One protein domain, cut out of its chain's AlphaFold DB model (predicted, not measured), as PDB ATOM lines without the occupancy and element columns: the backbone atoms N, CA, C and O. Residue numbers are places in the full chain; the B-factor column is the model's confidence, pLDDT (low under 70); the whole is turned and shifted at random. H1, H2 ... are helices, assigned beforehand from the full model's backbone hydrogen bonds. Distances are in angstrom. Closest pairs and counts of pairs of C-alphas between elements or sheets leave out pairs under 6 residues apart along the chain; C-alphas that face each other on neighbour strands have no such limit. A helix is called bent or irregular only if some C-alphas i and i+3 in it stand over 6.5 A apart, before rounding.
ATOM      1  N   SER A  10      99.187 124.264 147.855       73.81
ATOM      2  CA  SER A  10      99.279 125.654 148.308       73.81
ATOM      3  C   SER A  10     100.668 126.043 148.830       73.81
ATOM      4  O   SER A  10     101.022 127.221 148.799       73.81
ATOM      5  N   LEU A  11     101.485 125.077 149.262       77.88
ATOM      6  CA  LEU A  11     102.842 125.322 149.760       77.88
ATOM      7  C   LEU A  11     103.884 125.415 148.640       77.88
ATOM      8  O   LEU A  11     104.997 125.862 148.887       77.88
ATOM      9  N   TRP A  12     103.568 125.042 147.398       78.25
ATOM     10  CA  TRP A  12     104.560 125.107 146.312       78.25
ATOM     11  C   TRP A  12     104.836 126.540 145.853       78.25
ATOM     12  O   TRP A  12     105.899 126.832 145.311       78.25
ATOM     13  N   HIS A  13     103.895 127.453 146.094       74.88
ATOM     14  CA  HIS A  13     104.042 128.871 145.765       74.88
ATOM     15  C   HIS A  13     105.027 129.593 146.692       74.88
ATOM     16  O   HIS A  13     105.567 130.625 146.304       74.88
ATOM     17  N   THR A  14     105.275 129.050 147.890       84.19
ATOM     18  CA  THR A  14     106.244 129.604 148.848       84.19
ATOM     19  C   THR A  14     107.667 129.112 148.592       84.19
ATOM     20  O   THR A  14     108.604 129.585 149.233       84.19
ATOM     21  N   TRP A  15     107.857 128.178 147.652       87.50
ATOM     22  CA  TRP A  15     109.184 127.681 147.318       87.50
ATOM     23  C   TRP A  15     109.977 128.741 146.560       87.50
ATOM     24  O   TRP A  15     109.645 129.138 145.437       87.50
ATOM     25  N   ASP A  16     111.079 129.155 147.171       88.94
ATOM     26  CA  ASP A  16     112.062 130.004 146.525       88.94
ATOM     27  C   ASP A  16     112.788 129.257 145.388       88.94
ATOM     28  O   ASP A  16     112.711 128.033 145.218       88.94
ATOM     29  N   SER A  17     113.511 130.013 144.560       83.75
ATOM     30  CA  SER A  17     114.250 129.455 143.423       83.75
ATOM     31  C   SER A  17     115.293 128.416 143.856       83.75
ATOM     32  O   SER A  17     115.540 127.458 143.122       83.75
ATOM     33  N   ALA A  18     115.884 128.576 145.045       85.75
ATOM     34  CA  ALA A  18     116.857 127.636 145.593       85.75
ATOM     35  C   ALA A  18     116.205 126.304 145.993       85.75
ATOM     36  O   ALA A  18     116.744 125.236 145.697       85.75
ATOM     37  N   THR A  19     115.030 126.342 146.618       88.19
ATOM     38  CA  THR A  19     114.262 125.149 146.998       88.19
ATOM     39  C   THR A  19     113.726 124.427 145.776       88.19
ATOM     40  O   THR A  19     113.898 123.213 145.685       88.19
ATOM     41  N   LEU A  20     113.192 125.157 144.790       87.62
ATOM     42  CA  LEU A  20     112.794 124.576 143.505       87.62
ATOM     43  C   LEU A  20     113.956 123.838 142.836       87.62
ATOM     44  O   LEU A  20     113.768 122.723 142.360       87.62
ATOM     45  N   LYS A  21     115.159 124.426 142.837       84.38
ATOM     46  CA  LYS A  21     116.348 123.798 142.250       84.38
ATOM     47  C   LYS A  21     116.785 122.547 143.020       84.38
ATOM     48  O   LYS A  21     116.977 121.498 142.417       84.38
ATOM     49  N   ARG A  22     116.863 122.620 144.356       86.06
ATOM     50  CA  ARG A  22     117.187 121.454 145.200       86.06
ATOM     51  C   ARG A  22     116.201 120.306 144.980       86.06
ATOM     52  O   ARG A  22     116.634 119.175 144.793       86.06
ATOM     53  N   LYS A  23     114.897 120.604 144.962       87.38
ATOM     54  CA  LYS A  23     113.836 119.610 144.746       87.38
ATOM     55  C   LYS A  23     113.806 119.081 143.311       87.38
ATOM     56  O   LYS A  23     113.493 117.915 143.122       87.38
ATOM     57  N   SER A  24     114.170 119.870 142.296       85.62
ATOM     58  CA  SER A  24     114.261 119.360 140.918       85.62
ATOM     59  C   SER A  24     115.474 118.454 140.676       85.62
ATOM     60  O   SER A  24     115.456 117.637 139.754       85.62
ATOM     61  N   ASP A  25     116.532 118.609 141.474       83.12
ATOM     62  CA  ASP A  25     117.792 117.874 141.311       83.12
ATOM     63  C   ASP A  25     117.806 116.532 142.072       83.12
ATOM     64  O   ASP A  25     118.667 115.682 141.824       83.12
ATOM     65  N   THR A  26     116.820 116.274 142.939       81.19
ATOM     66  CA  THR A  26     116.657 115.013 143.686       81.19
ATOM     67  C   THR A  26     116.134 113.862 142.814       81.19
ATOM     68  O   THR A  26     115.140 113.217 143.127       81.19
ATOM     69  N   LYS A  27     116.846 113.522 141.733       71.88
ATOM     70  CA  LYS A  27     116.523 112.369 140.865       71.88
ATOM     71  C   LYS A  27     116.814 110.998 141.491       71.88
ATOM     72  O   LYS A  27     116.498 109.979 140.890       71.88
ATOM     73  N   LYS A  28     117.471 110.957 142.656       75.00
ATOM     74  CA  LYS A  28     117.964 109.718 143.293       75.00
ATOM     75  C   LYS A  28     117.392 109.460 144.692       75.00
ATOM     76  O   LYS A  28     117.885 108.570 145.381       75.00
ATOM     77  N   SER A  29     116.390 110.224 145.131       78.19
ATOM     78  CA  SER A  29     115.761 109.947 146.424       78.19
ATOM     79  C   SER A  29     114.932 108.665 146.341       78.19
ATOM     80  O   SER A  29     114.186 108.460 145.386       78.19
ATOM     81  N   ARG A  30     115.061 107.796 147.350       81.50
ATOM     82  CA  ARG A  30     114.176 106.631 147.534       81.50
ATOM     83  C   ARG A  30     112.830 107.021 148.159       81.50
ATOM     84  O   ARG A  30     111.967 106.165 148.319       81.50
ATOM     85  N   ASN A  31     112.653 108.291 148.529       86.94
ATOM     86  CA  ASN A  31     111.418 108.803 149.103       86.94
ATOM     87  C   ASN A  31     110.423 109.170 147.989       86.94
ATOM     88  O   ASN A  31     110.704 110.027 147.150       86.94
ATOM     89  N   ALA A  32     109.237 108.556 148.011       84.38
ATOM     90  CA  ALA A  32     108.155 108.845 147.069       84.38
ATOM     91  C   ALA A  32     107.730 110.327 147.094       84.38
ATOM     92  O   ALA A  32     107.373 110.879 146.051       84.38
ATOM     93  N   GLN A  33     107.826 110.988 148.254       83.81
ATOM     94  CA  GLN A  33     107.502 112.410 148.378       83.81
ATOM     95  C   GLN A  33     108.490 113.292 147.607       83.81
ATOM     96  O   GLN A  33     108.074 114.213 146.911       83.81
ATOM     97  N   ASP A  34     109.786 112.978 147.656       85.44
ATOM     98  CA  ASP A  34     110.794 113.743 146.916       85.44
ATOM     99  C   ASP A  34     110.627 113.591 145.402       85.44
ATOM    100  O   ASP A  34     110.902 114.529 144.657       85.44
ATOM    101  N   TYR A  35     110.140 112.436 144.938       85.00
ATOM    102  CA  TYR A  35     109.836 112.236 143.523       85.00
ATOM    103  C   TYR A  35     108.649 113.097 143.072       85.00
ATOM    104  O   TYR A  35     108.723 113.759 142.034       85.00
ATOM    105  N   ALA A  36     107.577 113.134 143.871       84.88
ATOM    106  CA  ALA A  36     106.434 114.004 143.610       84.88
ATOM    107  C   ALA A  36     106.866 115.480 143.586       84.88
ATOM    108  O   ALA A  36     106.604 116.186 142.608       84.88
ATOM    109  N   ASP A  37     107.602 115.920 144.610       86.69
ATOM    110  CA  ASP A  37     108.116 117.286 144.708       86.69
ATOM    111  C   ASP A  37     109.039 117.642 143.530       86.69
ATOM    112  O   ASP A  37     108.979 118.761 143.015       86.69
ATOM    113  N   SER A  38     109.864 116.696 143.066       87.62
ATOM    114  CA  SER A  38     110.765 116.889 141.924       87.62
ATOM    115  C   SER A  38     110.020 117.100 140.609       87.62
ATOM    116  O   SER A  38     110.429 117.959 139.822       87.62
ATOM    117  N   ASP A  39     108.949 116.344 140.344       87.00
ATOM    118  CA  ASP A  39     108.149 116.520 139.123       87.00
ATOM    119  C   ASP A  39     107.475 117.898 139.112       87.00
ATOM    120  O   ASP A  39     107.566 118.659 138.142       87.00
ATOM    121  N   ILE A  40     106.874 118.272 140.241       86.06
ATOM    122  CA  ILE A  40     106.213 119.567 140.424       86.06
ATOM    123  C   ILE A  40     107.213 120.725 140.304       86.06
ATOM    124  O   ILE A  40     106.942 121.711 139.604       86.06
ATOM    125  N   ALA A  41     108.387 120.608 140.931       85.94
ATOM    126  CA  ALA A  41     109.452 121.598 140.818       85.94
ATOM    127  C   ALA A  41     109.910 121.752 139.361       85.94
ATOM    128  O   ALA A  41     110.008 122.873 138.851       85.94
ATOM    129  N   GLY A  42     110.104 120.635 138.652       87.81
ATOM    130  CA  GLY A  42     110.475 120.622 137.239       87.81
ATOM    131  C   GLY A  42     109.447 121.322 136.345       87.81
ATOM    132  O   GLY A  42     109.812 122.188 135.539       87.81
ATOM    133  N   ARG A  43     108.154 121.015 136.519       88.50
ATOM    134  CA  ARG A  43     107.055 121.681 135.793       88.50
ATOM    135  C   ARG A  43     107.021 123.180 136.070       88.50
ATOM    136  O   ARG A  43     106.917 123.970 135.129       88.50
ATOM    137  N   THR A  44     107.184 123.575 137.329       85.06
ATOM    138  CA  THR A  44     107.184 124.983 137.751       85.06
ATOM    139  C   THR A  44     108.349 125.755 137.129       85.06
ATOM    140  O   THR A  44     108.153 126.837 136.570       85.06
ATOM    141  N   ILE A  45     109.561 125.188 137.145       85.94
ATOM    142  CA  ILE A  45     110.743 125.785 136.503       85.94
ATOM    143  C   ILE A  45     110.525 125.920 134.990       85.94
ATOM    144  O   ILE A  45     110.828 126.968 134.413       85.94
ATOM    145  N   LYS A  46     109.978 124.889 134.333       90.19
ATOM    146  CA  LYS A  46     109.711 124.908 132.886       90.19
ATOM    147  C   LYS A  46     108.666 125.963 132.513       90.19
ATOM    148  O   LYS A  46     108.876 126.705 131.553       90.19
ATOM    149  N   ALA A  47     107.588 126.076 133.289       87.12
ATOM    150  CA  ALA A  47     106.561 127.099 133.106       87.12
ATOM    151  C   ALA A  47     107.136 128.515 133.274       87.12
ATOM    152  O   ALA A  47     106.923 129.363 132.406       87.12
ATOM    153  N   LYS A  48     107.948 128.749 134.318       85.75
ATOM    154  CA  LYS A  48     108.649 130.029 134.529       85.75
ATOM    155  C   LYS A  48     109.562 130.376 133.350       85.75
ATOM    156  O   LYS A  48     109.491 131.490 132.840       85.75
ATOM    157  N   LYS A  49     110.369 129.425 132.862       87.69
ATOM    158  CA  LYS A  49     111.236 129.635 131.686       87.69
ATOM    159  C   LYS A  49     110.437 129.994 130.435       87.69
ATOM    160  O   LYS A  49     110.809 130.933 129.737       87.69
ATOM    161  N   LYS A  50     109.334 129.282 130.169       89.44
ATOM    162  CA  LYS A  50     108.456 129.568 129.026       89.44
ATOM    163  C   LYS A  50     107.870 130.976 129.129       89.44
ATOM    164  O   LYS A  50     107.953 131.724 128.167       89.44
ATOM    165  N   TRP A  51     107.359 131.355 130.300       88.81
ATOM    166  CA  TRP A  51     106.804 132.687 130.536       88.81
ATOM    167  C   TRP A  51     107.843 133.797 130.330       88.81
ATOM    168  O   TRP A  51     107.561 134.764 129.626       88.81
ATOM    169  N   ILE A  52     109.058 133.633 130.871       85.25
ATOM    170  CA  ILE A  52     110.157 134.595 130.676       85.25
ATOM    171  C   ILE A  52     110.503 134.706 129.189       85.25
ATOM    172  O   ILE A  52     110.617 135.813 128.676       85.25
ATOM    173  N   SER A  53     110.626 133.578 128.484       82.81
ATOM    174  CA  SER A  53     110.914 133.570 127.048       82.81
ATOM    175  C   SER A  53     109.829 134.290 126.247       82.81
ATOM    176  O   SER A  53     110.155 135.114 125.402       82.81
ATOM    177  N   THR A  54     108.550 134.019 126.522       86.50
ATOM    178  CA  THR A  54     107.427 134.701 125.861       86.50
ATOM    179  C   THR A  54     107.461 136.202 126.130       86.50
ATOM    180  O   THR A  54     107.334 136.988 125.196       86.50
ATOM    181  N   LYS A  55     107.707 136.614 127.379       84.44
ATOM    182  CA  LYS A  55     107.801 138.035 127.732       84.44
ATOM    183  C   LYS A  55     109.020 138.729 127.131       84.44
ATOM    184  O   LYS A  55     108.935 139.909 126.814       84.44
ATOM    185  N   LEU A  56     110.132 138.022 126.943       80.94
ATOM    186  CA  LEU A  56     111.295 138.557 126.236       80.94
ATOM    187  C   LEU A  56     111.008 138.780 124.749       80.94
ATOM    188  O   LEU A  56     111.426 139.804 124.222       80.94
ATOM    189  N   MET A  57     110.277 137.870 124.098       75.44
ATOM    190  CA  MET A  57     109.872 138.037 122.695       75.44
ATOM    191  C   MET A  57     108.914 139.222 122.523       75.44
ATOM    192  O   MET A  57     109.149 140.063 121.668       75.44
ATOM    193  N   GLU A  58     107.918 139.358 123.405       81.19
ATOM    194  CA  GLU A  58     106.976 140.494 123.407       81.19
ATOM    195  C   GLU A  58     107.688 141.852 123.548       81.19
ATOM    196  O   GLU A  58     107.252 142.858 122.998       81.19
ATOM    197  N   VAL A  59     108.812 141.891 124.268       76.69
ATOM    198  CA  VAL A  59     109.633 143.101 124.428       76.69
ATOM    199  C   VAL A  59     110.634 143.289 123.290       76.69
ATOM    200  O   VAL A  59     111.042 144.419 123.025       76.69
ATOM    201  N   ALA A  60     111.061 142.217 122.624       68.69
ATOM    202  CA  ALA A  60     111.981 142.297 121.491       68.69
ATOM    203  C   ALA A  60     111.335 142.978 120.273       68.69
ATOM    204  O   ALA A  60     112.039 143.661 119.532       68.69
ATOM    205  N   ASP A  61     110.012 142.878 120.140       71.06
ATOM    206  CA  ASP A  61     109.229 143.603 119.133       71.06
ATOM    207  C   ASP A  61     109.072 145.107 119.459       71.06
ATOM    208  O   ASP A  61     108.579 145.881 118.637       71.06
ATOM    209  N   ALA A  62     109.525 145.562 120.637       57.41
ATOM    210  CA  ALA A  62     109.491 146.968 121.032       57.41
ATOM    211  C   ALA A  62     110.775 147.730 120.609       57.41
ATOM    212  O   ALA A  62     111.896 147.231 120.767       57.41
ATOM    213  N   PRO A  63     110.665 148.983 120.124       64.94
ATOM    214  CA  PRO A  63     111.796 149.749 119.591       64.94
ATOM    215  C   PRO A  63     112.862 150.082 120.652       64.94
ATOM    216  O   PRO A  63     112.515 150.522 121.743       64.94
ATOM    217  N   ARG A  64     114.151 149.896 120.287       56.78
ATOM    218  CA  ARG A  64     115.479 150.297 120.862       56.78
ATOM    219  C   ARG A  64     115.721 150.400 122.389       56.78
ATOM    220  O   ARG A  64     116.879 150.412 122.791       56.78
ATOM    221  N   ASN A  65     114.710 150.379 123.253       60.84
ATOM    222  CA  ASN A  65     114.810 150.349 124.718       60.84
ATOM    223  C   ASN A  65     114.603 148.939 125.314       60.84
ATOM    224  O   ASN A  65     114.575 148.775 126.539       60.84
ATOM    225  N   SER A  66     114.508 147.911 124.466       57.94
ATOM    226  CA  SER A  66     114.218 146.518 124.834       57.94
ATOM    227  C   SER A  66     115.201 145.924 125.852       57.94
ATOM    228  O   SER A  66     114.799 145.134 126.702       57.94
ATOM    229  N   HIS A  67     116.467 146.358 125.866       60.28
ATOM    230  CA  HIS A  67     117.468 145.846 126.811       60.28
ATOM    231  C   HIS A  67     117.208 146.262 128.271       60.28
ATOM    232  O   HIS A  67     117.280 145.428 129.175       60.28
ATOM    233  N   LYS A  68     116.855 147.532 128.520       72.00
ATOM    234  CA  LYS A  68     116.525 148.018 129.876       72.00
ATOM    235  C   LYS A  68     115.218 147.402 130.379       72.00
ATOM    236  O   LYS A  68     115.106 147.084 131.560       72.00
ATOM    237  N   ILE A  69     114.261 147.175 129.477       65.88
ATOM    238  CA  ILE A  69     112.989 146.513 129.788       65.88
ATOM    239  C   ILE A  69     113.220 145.029 130.103       65.88
ATOM    240  O   ILE A  69     112.710 144.542 131.108       65.88
ATOM    241  N   ALA A  70     114.052 144.326 129.331       63.28
ATOM    242  CA  ALA A  70     114.431 142.941 129.611       63.28
ATOM    243  C   ALA A  70     115.141 142.798 130.970       63.28
ATOM    244  O   ALA A  70     114.791 141.913 131.753       63.28
ATOM    245  N   GLN A  71     116.075 143.702 131.303       68.88
ATOM    246  CA  GLN A  71     116.710 143.731 132.627       68.88
ATOM    247  C   GLN A  71     115.703 144.026 133.751       68.88
ATOM    248  O   GLN A  71     115.731 143.364 134.789       68.88
ATOM    249  N   ALA A  72     114.779 144.970 133.550       64.44
ATOM    250  CA  ALA A  72     113.747 145.303 134.531       64.44
ATOM    251  C   ALA A  72     112.747 144.155 134.747       64.44
ATOM    252  O   ALA A  72     112.353 143.898 135.886       64.44
ATOM    253  N   ILE A  73     112.371 143.433 133.686       63.06
ATOM    254  CA  ILE A  73     111.547 142.221 133.781       63.06
ATOM    255  C   ILE A  73     112.306 141.152 134.548       63.06
ATOM    256  O   ILE A  73     111.748 140.607 135.495       63.06
ATOM    257  N   HIS A  74     113.578 140.912 134.214       64.69
ATOM    258  CA  HIS A  74     114.382 139.910 134.905       64.69
ATOM    259  C   HIS A  74     114.485 140.207 136.411       64.69
ATOM    260  O   HIS A  74     114.258 139.308 137.229       64.69
ATOM    261  N   ARG A  75     114.714 141.477 136.774       65.00
ATOM    262  CA  ARG A  75     114.763 141.953 138.164       65.00
ATOM    263  C   ARG A  75     113.404 141.822 138.868       65.00
ATOM    264  O   ARG A  75     113.338 141.252 139.954       65.00
ATOM    265  N   ARG A  76     112.299 142.205 138.213       60.91
ATOM    266  CA  ARG A  76     110.931 142.010 138.740       60.91
ATOM    267  C   ARG A  76     110.533 140.547 138.887       60.91
ATOM    268  O   ARG A  76     109.778 140.241 139.800       60.91
ATOM    269  N   THR A  77     110.997 139.631 138.041       60.78
ATOM    270  CA  THR A  77     110.747 138.193 138.259       60.78
ATOM    271  C   THR A  77     111.494 137.630 139.459       60.78
ATOM    272  O   THR A  77     111.044 136.656 140.052       60.78
ATOM    273  N   ASN A  78     112.617 138.234 139.841       60.81
ATOM    274  CA  ASN A  78     113.334 137.814 141.039       60.81
ATOM    275  C   ASN A  78     112.695 138.391 142.314       60.81
ATOM    276  O   ASN A  78     112.654 137.699 143.326       60.81
ATOM    277  N   GLU A  79     112.142 139.608 142.265       54.09
ATOM    278  CA  GLU A  79     111.615 140.303 143.456       54.09
ATOM    279  C   GLU A  79     110.074 140.265 143.581       54.09
ATOM    280  O   GLU A  79     109.530 140.103 144.672       54.09
ATOM    281  N   GLY A  80     109.335 140.379 142.474       53.34
ATOM    282  CA  GLY A  80     107.872 140.543 142.445       53.34
ATOM    283  C   GLY A  80     107.066 139.247 142.321       53.34
ATOM    284  O   GLY A  80     105.922 139.186 142.780       53.34
ATOM    285  N   SER A  81     107.650 138.180 141.761       53.16
ATOM    286  CA  SER A  81     106.985 136.871 141.645       53.16
ATOM    287  C   SER A  81     106.643 136.254 142.996       53.16
ATOM    288  O   SER A  81     105.708 135.468 143.073       53.16
ATOM    289  N   ASN A  82     107.358 136.634 144.054       56.03
ATOM    290  CA  ASN A  82     107.108 136.139 145.402       56.03
ATOM    291  C   ASN A  82     105.849 136.783 146.017       56.03
ATOM    292  O   ASN A  82     105.055 136.114 146.669       56.03
ATOM    293  N   LYS A  83     105.602 138.073 145.739       61.94
ATOM    294  CA  LYS A  83     104.477 138.817 146.326       61.94
ATOM    295  C   LYS A  83     103.139 138.487 145.662       61.94
ATOM    296  O   LYS A  83     102.184 138.174 146.363       61.94
ATOM    297  N   LYS A  84     103.077 138.484 144.322       61.59
ATOM    298  CA  LYS A  84     101.832 138.162 143.600       61.59
ATOM    299  C   LYS A  84     101.453 136.683 143.733       61.59
ATOM    300  O   LYS A  84     100.296 136.383 143.985       61.59
ATOM    301  N   ALA A  85     102.425 135.767 143.650       53.75
ATOM    302  CA  ALA A  85     102.155 134.350 143.903       53.75
ATOM    303  C   ALA A  85     101.729 134.106 145.360       53.75
ATOM    304  O   ALA A  85     100.871 133.263 145.599       53.75
ATOM    305  N   SER A  86     102.267 134.865 146.324       58.09
ATOM    306  CA  SER A  86     101.795 134.822 147.712       58.09
ATOM    307  C   SER A  86     100.365 135.347 147.868       58.09
ATOM    308  O   SER A  86      99.611 134.748 148.629       58.09
ATOM    309  N   GLU A  87      99.975 136.430 147.193       68.50
ATOM    310  CA  GLU A  87      98.595 136.940 147.241       68.50
ATOM    311  C   GLU A  87      97.603 135.997 146.561       68.50
ATOM    312  O   GLU A  87      96.571 135.682 147.152       68.50
ATOM    313  N   ASP A  88      97.929 135.489 145.371       61.66
ATOM    314  CA  ASP A  88      97.075 134.536 144.656       61.66
ATOM    315  C   ASP A  88      96.941 133.221 145.451       61.66
ATOM    316  O   ASP A  88      95.841 132.676 145.558       61.66
ATOM    317  N   ALA A  89      98.016 132.754 146.106       51.56
ATOM    318  CA  ALA A  89      97.970 131.608 147.016       51.56
ATOM    319  C   ALA A  89      97.100 131.880 148.251       51.56
ATOM    320  O   ALA A  89      96.267 131.043 148.591       51.56
ATOM    321  N   LYS A  90      97.230 133.057 148.884       64.06
ATOM    322  CA  LYS A  90      96.376 133.470 150.015       64.06
ATOM    323  C   LYS A  90      94.900 133.515 149.615       64.06
ATOM    324  O   LYS A  90      94.051 133.008 150.348       64.06
ATOM    325  N   LYS A  91      94.594 134.068 148.438       77.94
ATOM    326  CA  LYS A  91      93.232 134.152 147.896       77.94
ATOM    327  C   LYS A  91      92.666 132.771 147.551       77.94
ATOM    328  O   LYS A  91      91.490 132.520 147.796       77.94
ATOM    329  N   ALA A  92      93.487 131.860 147.034       56.06
ATOM    330  CA  ALA A  92      93.081 130.479 146.783       56.06
ATOM    331  C   ALA A  92      92.831 129.703 148.089       56.06
ATOM    332  O   ALA A  92      91.827 129.003 148.192       56.06
ATOM    333  N   THR A  93      93.679 129.870 149.113       54.06
ATOM    334  CA  THR A  93      93.491 129.214 150.421       54.06
ATOM    335  C   THR A  93      92.299 129.752 151.205       54.06
ATOM    336  O   THR A  93      91.695 128.999 151.955       54.06
ATOM    337  N   ALA A  94      91.925 131.019 151.010       65.00
ATOM    338  CA  ALA A  94      90.746 131.606 151.649       65.00
ATOM    339  C   ALA A  94      89.419 130.990 151.165       65.00
ATOM    340  O   ALA A  94      88.407 131.137 151.838       65.00
ATOM    341  N   ASN A  95      89.424 130.299 150.017       65.19
ATOM    342  CA  ASN A  95      88.251 129.618 149.465       65.19
ATOM    343  C   ASN A  95      88.223 128.109 149.762       65.19
ATOM    344  O   ASN A  95      87.327 127.416 149.287       65.19
TER     345      ASN A  95
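What this domain is: This is residues 10 to 95 of the 199 residues of the protein "C2H2-type domain-containing protein" of Botryotinia calthae (UniProt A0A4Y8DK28). One long helix, H3, makes the longest axis; H2 packs across its earlier part, and H4 folds back beside its later part as a helical hairpin. H5 turns away from H3 after H4 and meets the short H1, and the whole is loosely joined. The printed part has 86 residues with five named helices, H1 to H5 in chain order, no named strand, and is all helix. It is loose, with a radius of gyration of the C-alphas of 15.7 A, and spans 51 by 34 by 16 A, only just flat.

How they stand to each other: H1, residues 10 to 14, touches H5, residues 81 to 93; their closest C-alphas, of His 13 and Ala 85, are 6.1 A apart. H2, residues 17 to 25, touches H3, residues 32 to 60, with H3's residues 34 to 45 alone; the closest C-alphas, of Ser 24 and Ser 38, are 4.4 A apart. They run opposite ways at a steep tilt of 55 degrees. H1 and H3 are near each other. H3 touches H4, residues 66 to 79, with H3's residues 52 to 60 alone, closest at the C-alphas of Val 59 and Ser 66, 5.7 A; this hairpin runs opposite ways at a shallow tilt of 26 degrees. H4 and H5 meet only through their link, and H3 and H5 are apart. In H2, H3, H4 and H5 every O i to N i+4 pair is within hydrogen-bond range; in H1 0 of 1 is, beside 1 of 2 O i to N i+3 pairs.

Where its parts are: H1 begins at C-alpha 10 (99.279, 125.654, 148.308) and measures 8.0 A; it is neither bent nor irregular, but only just, with C-alphas 10 and 13 6.3 A apart. H2 measures 12.3 A. H3 measures 42.3 A, from C-alpha 32 (108.155, 108.845, 147.069). H4 measures 19.8 A and H5 17.8 A, ending at C-alpha 93 (93.491, 129.214, 150.421).

The domain as a whole: The C-alphas farthest apart, of Arg 30 and Pro 63, are 51.4 A apart. The printed part has no cut and no long link. Mean pLDDT of the printed part is 74.7; residue 60 and residues 62 to 67, 69 to 90 and 92 to 95 are under 70.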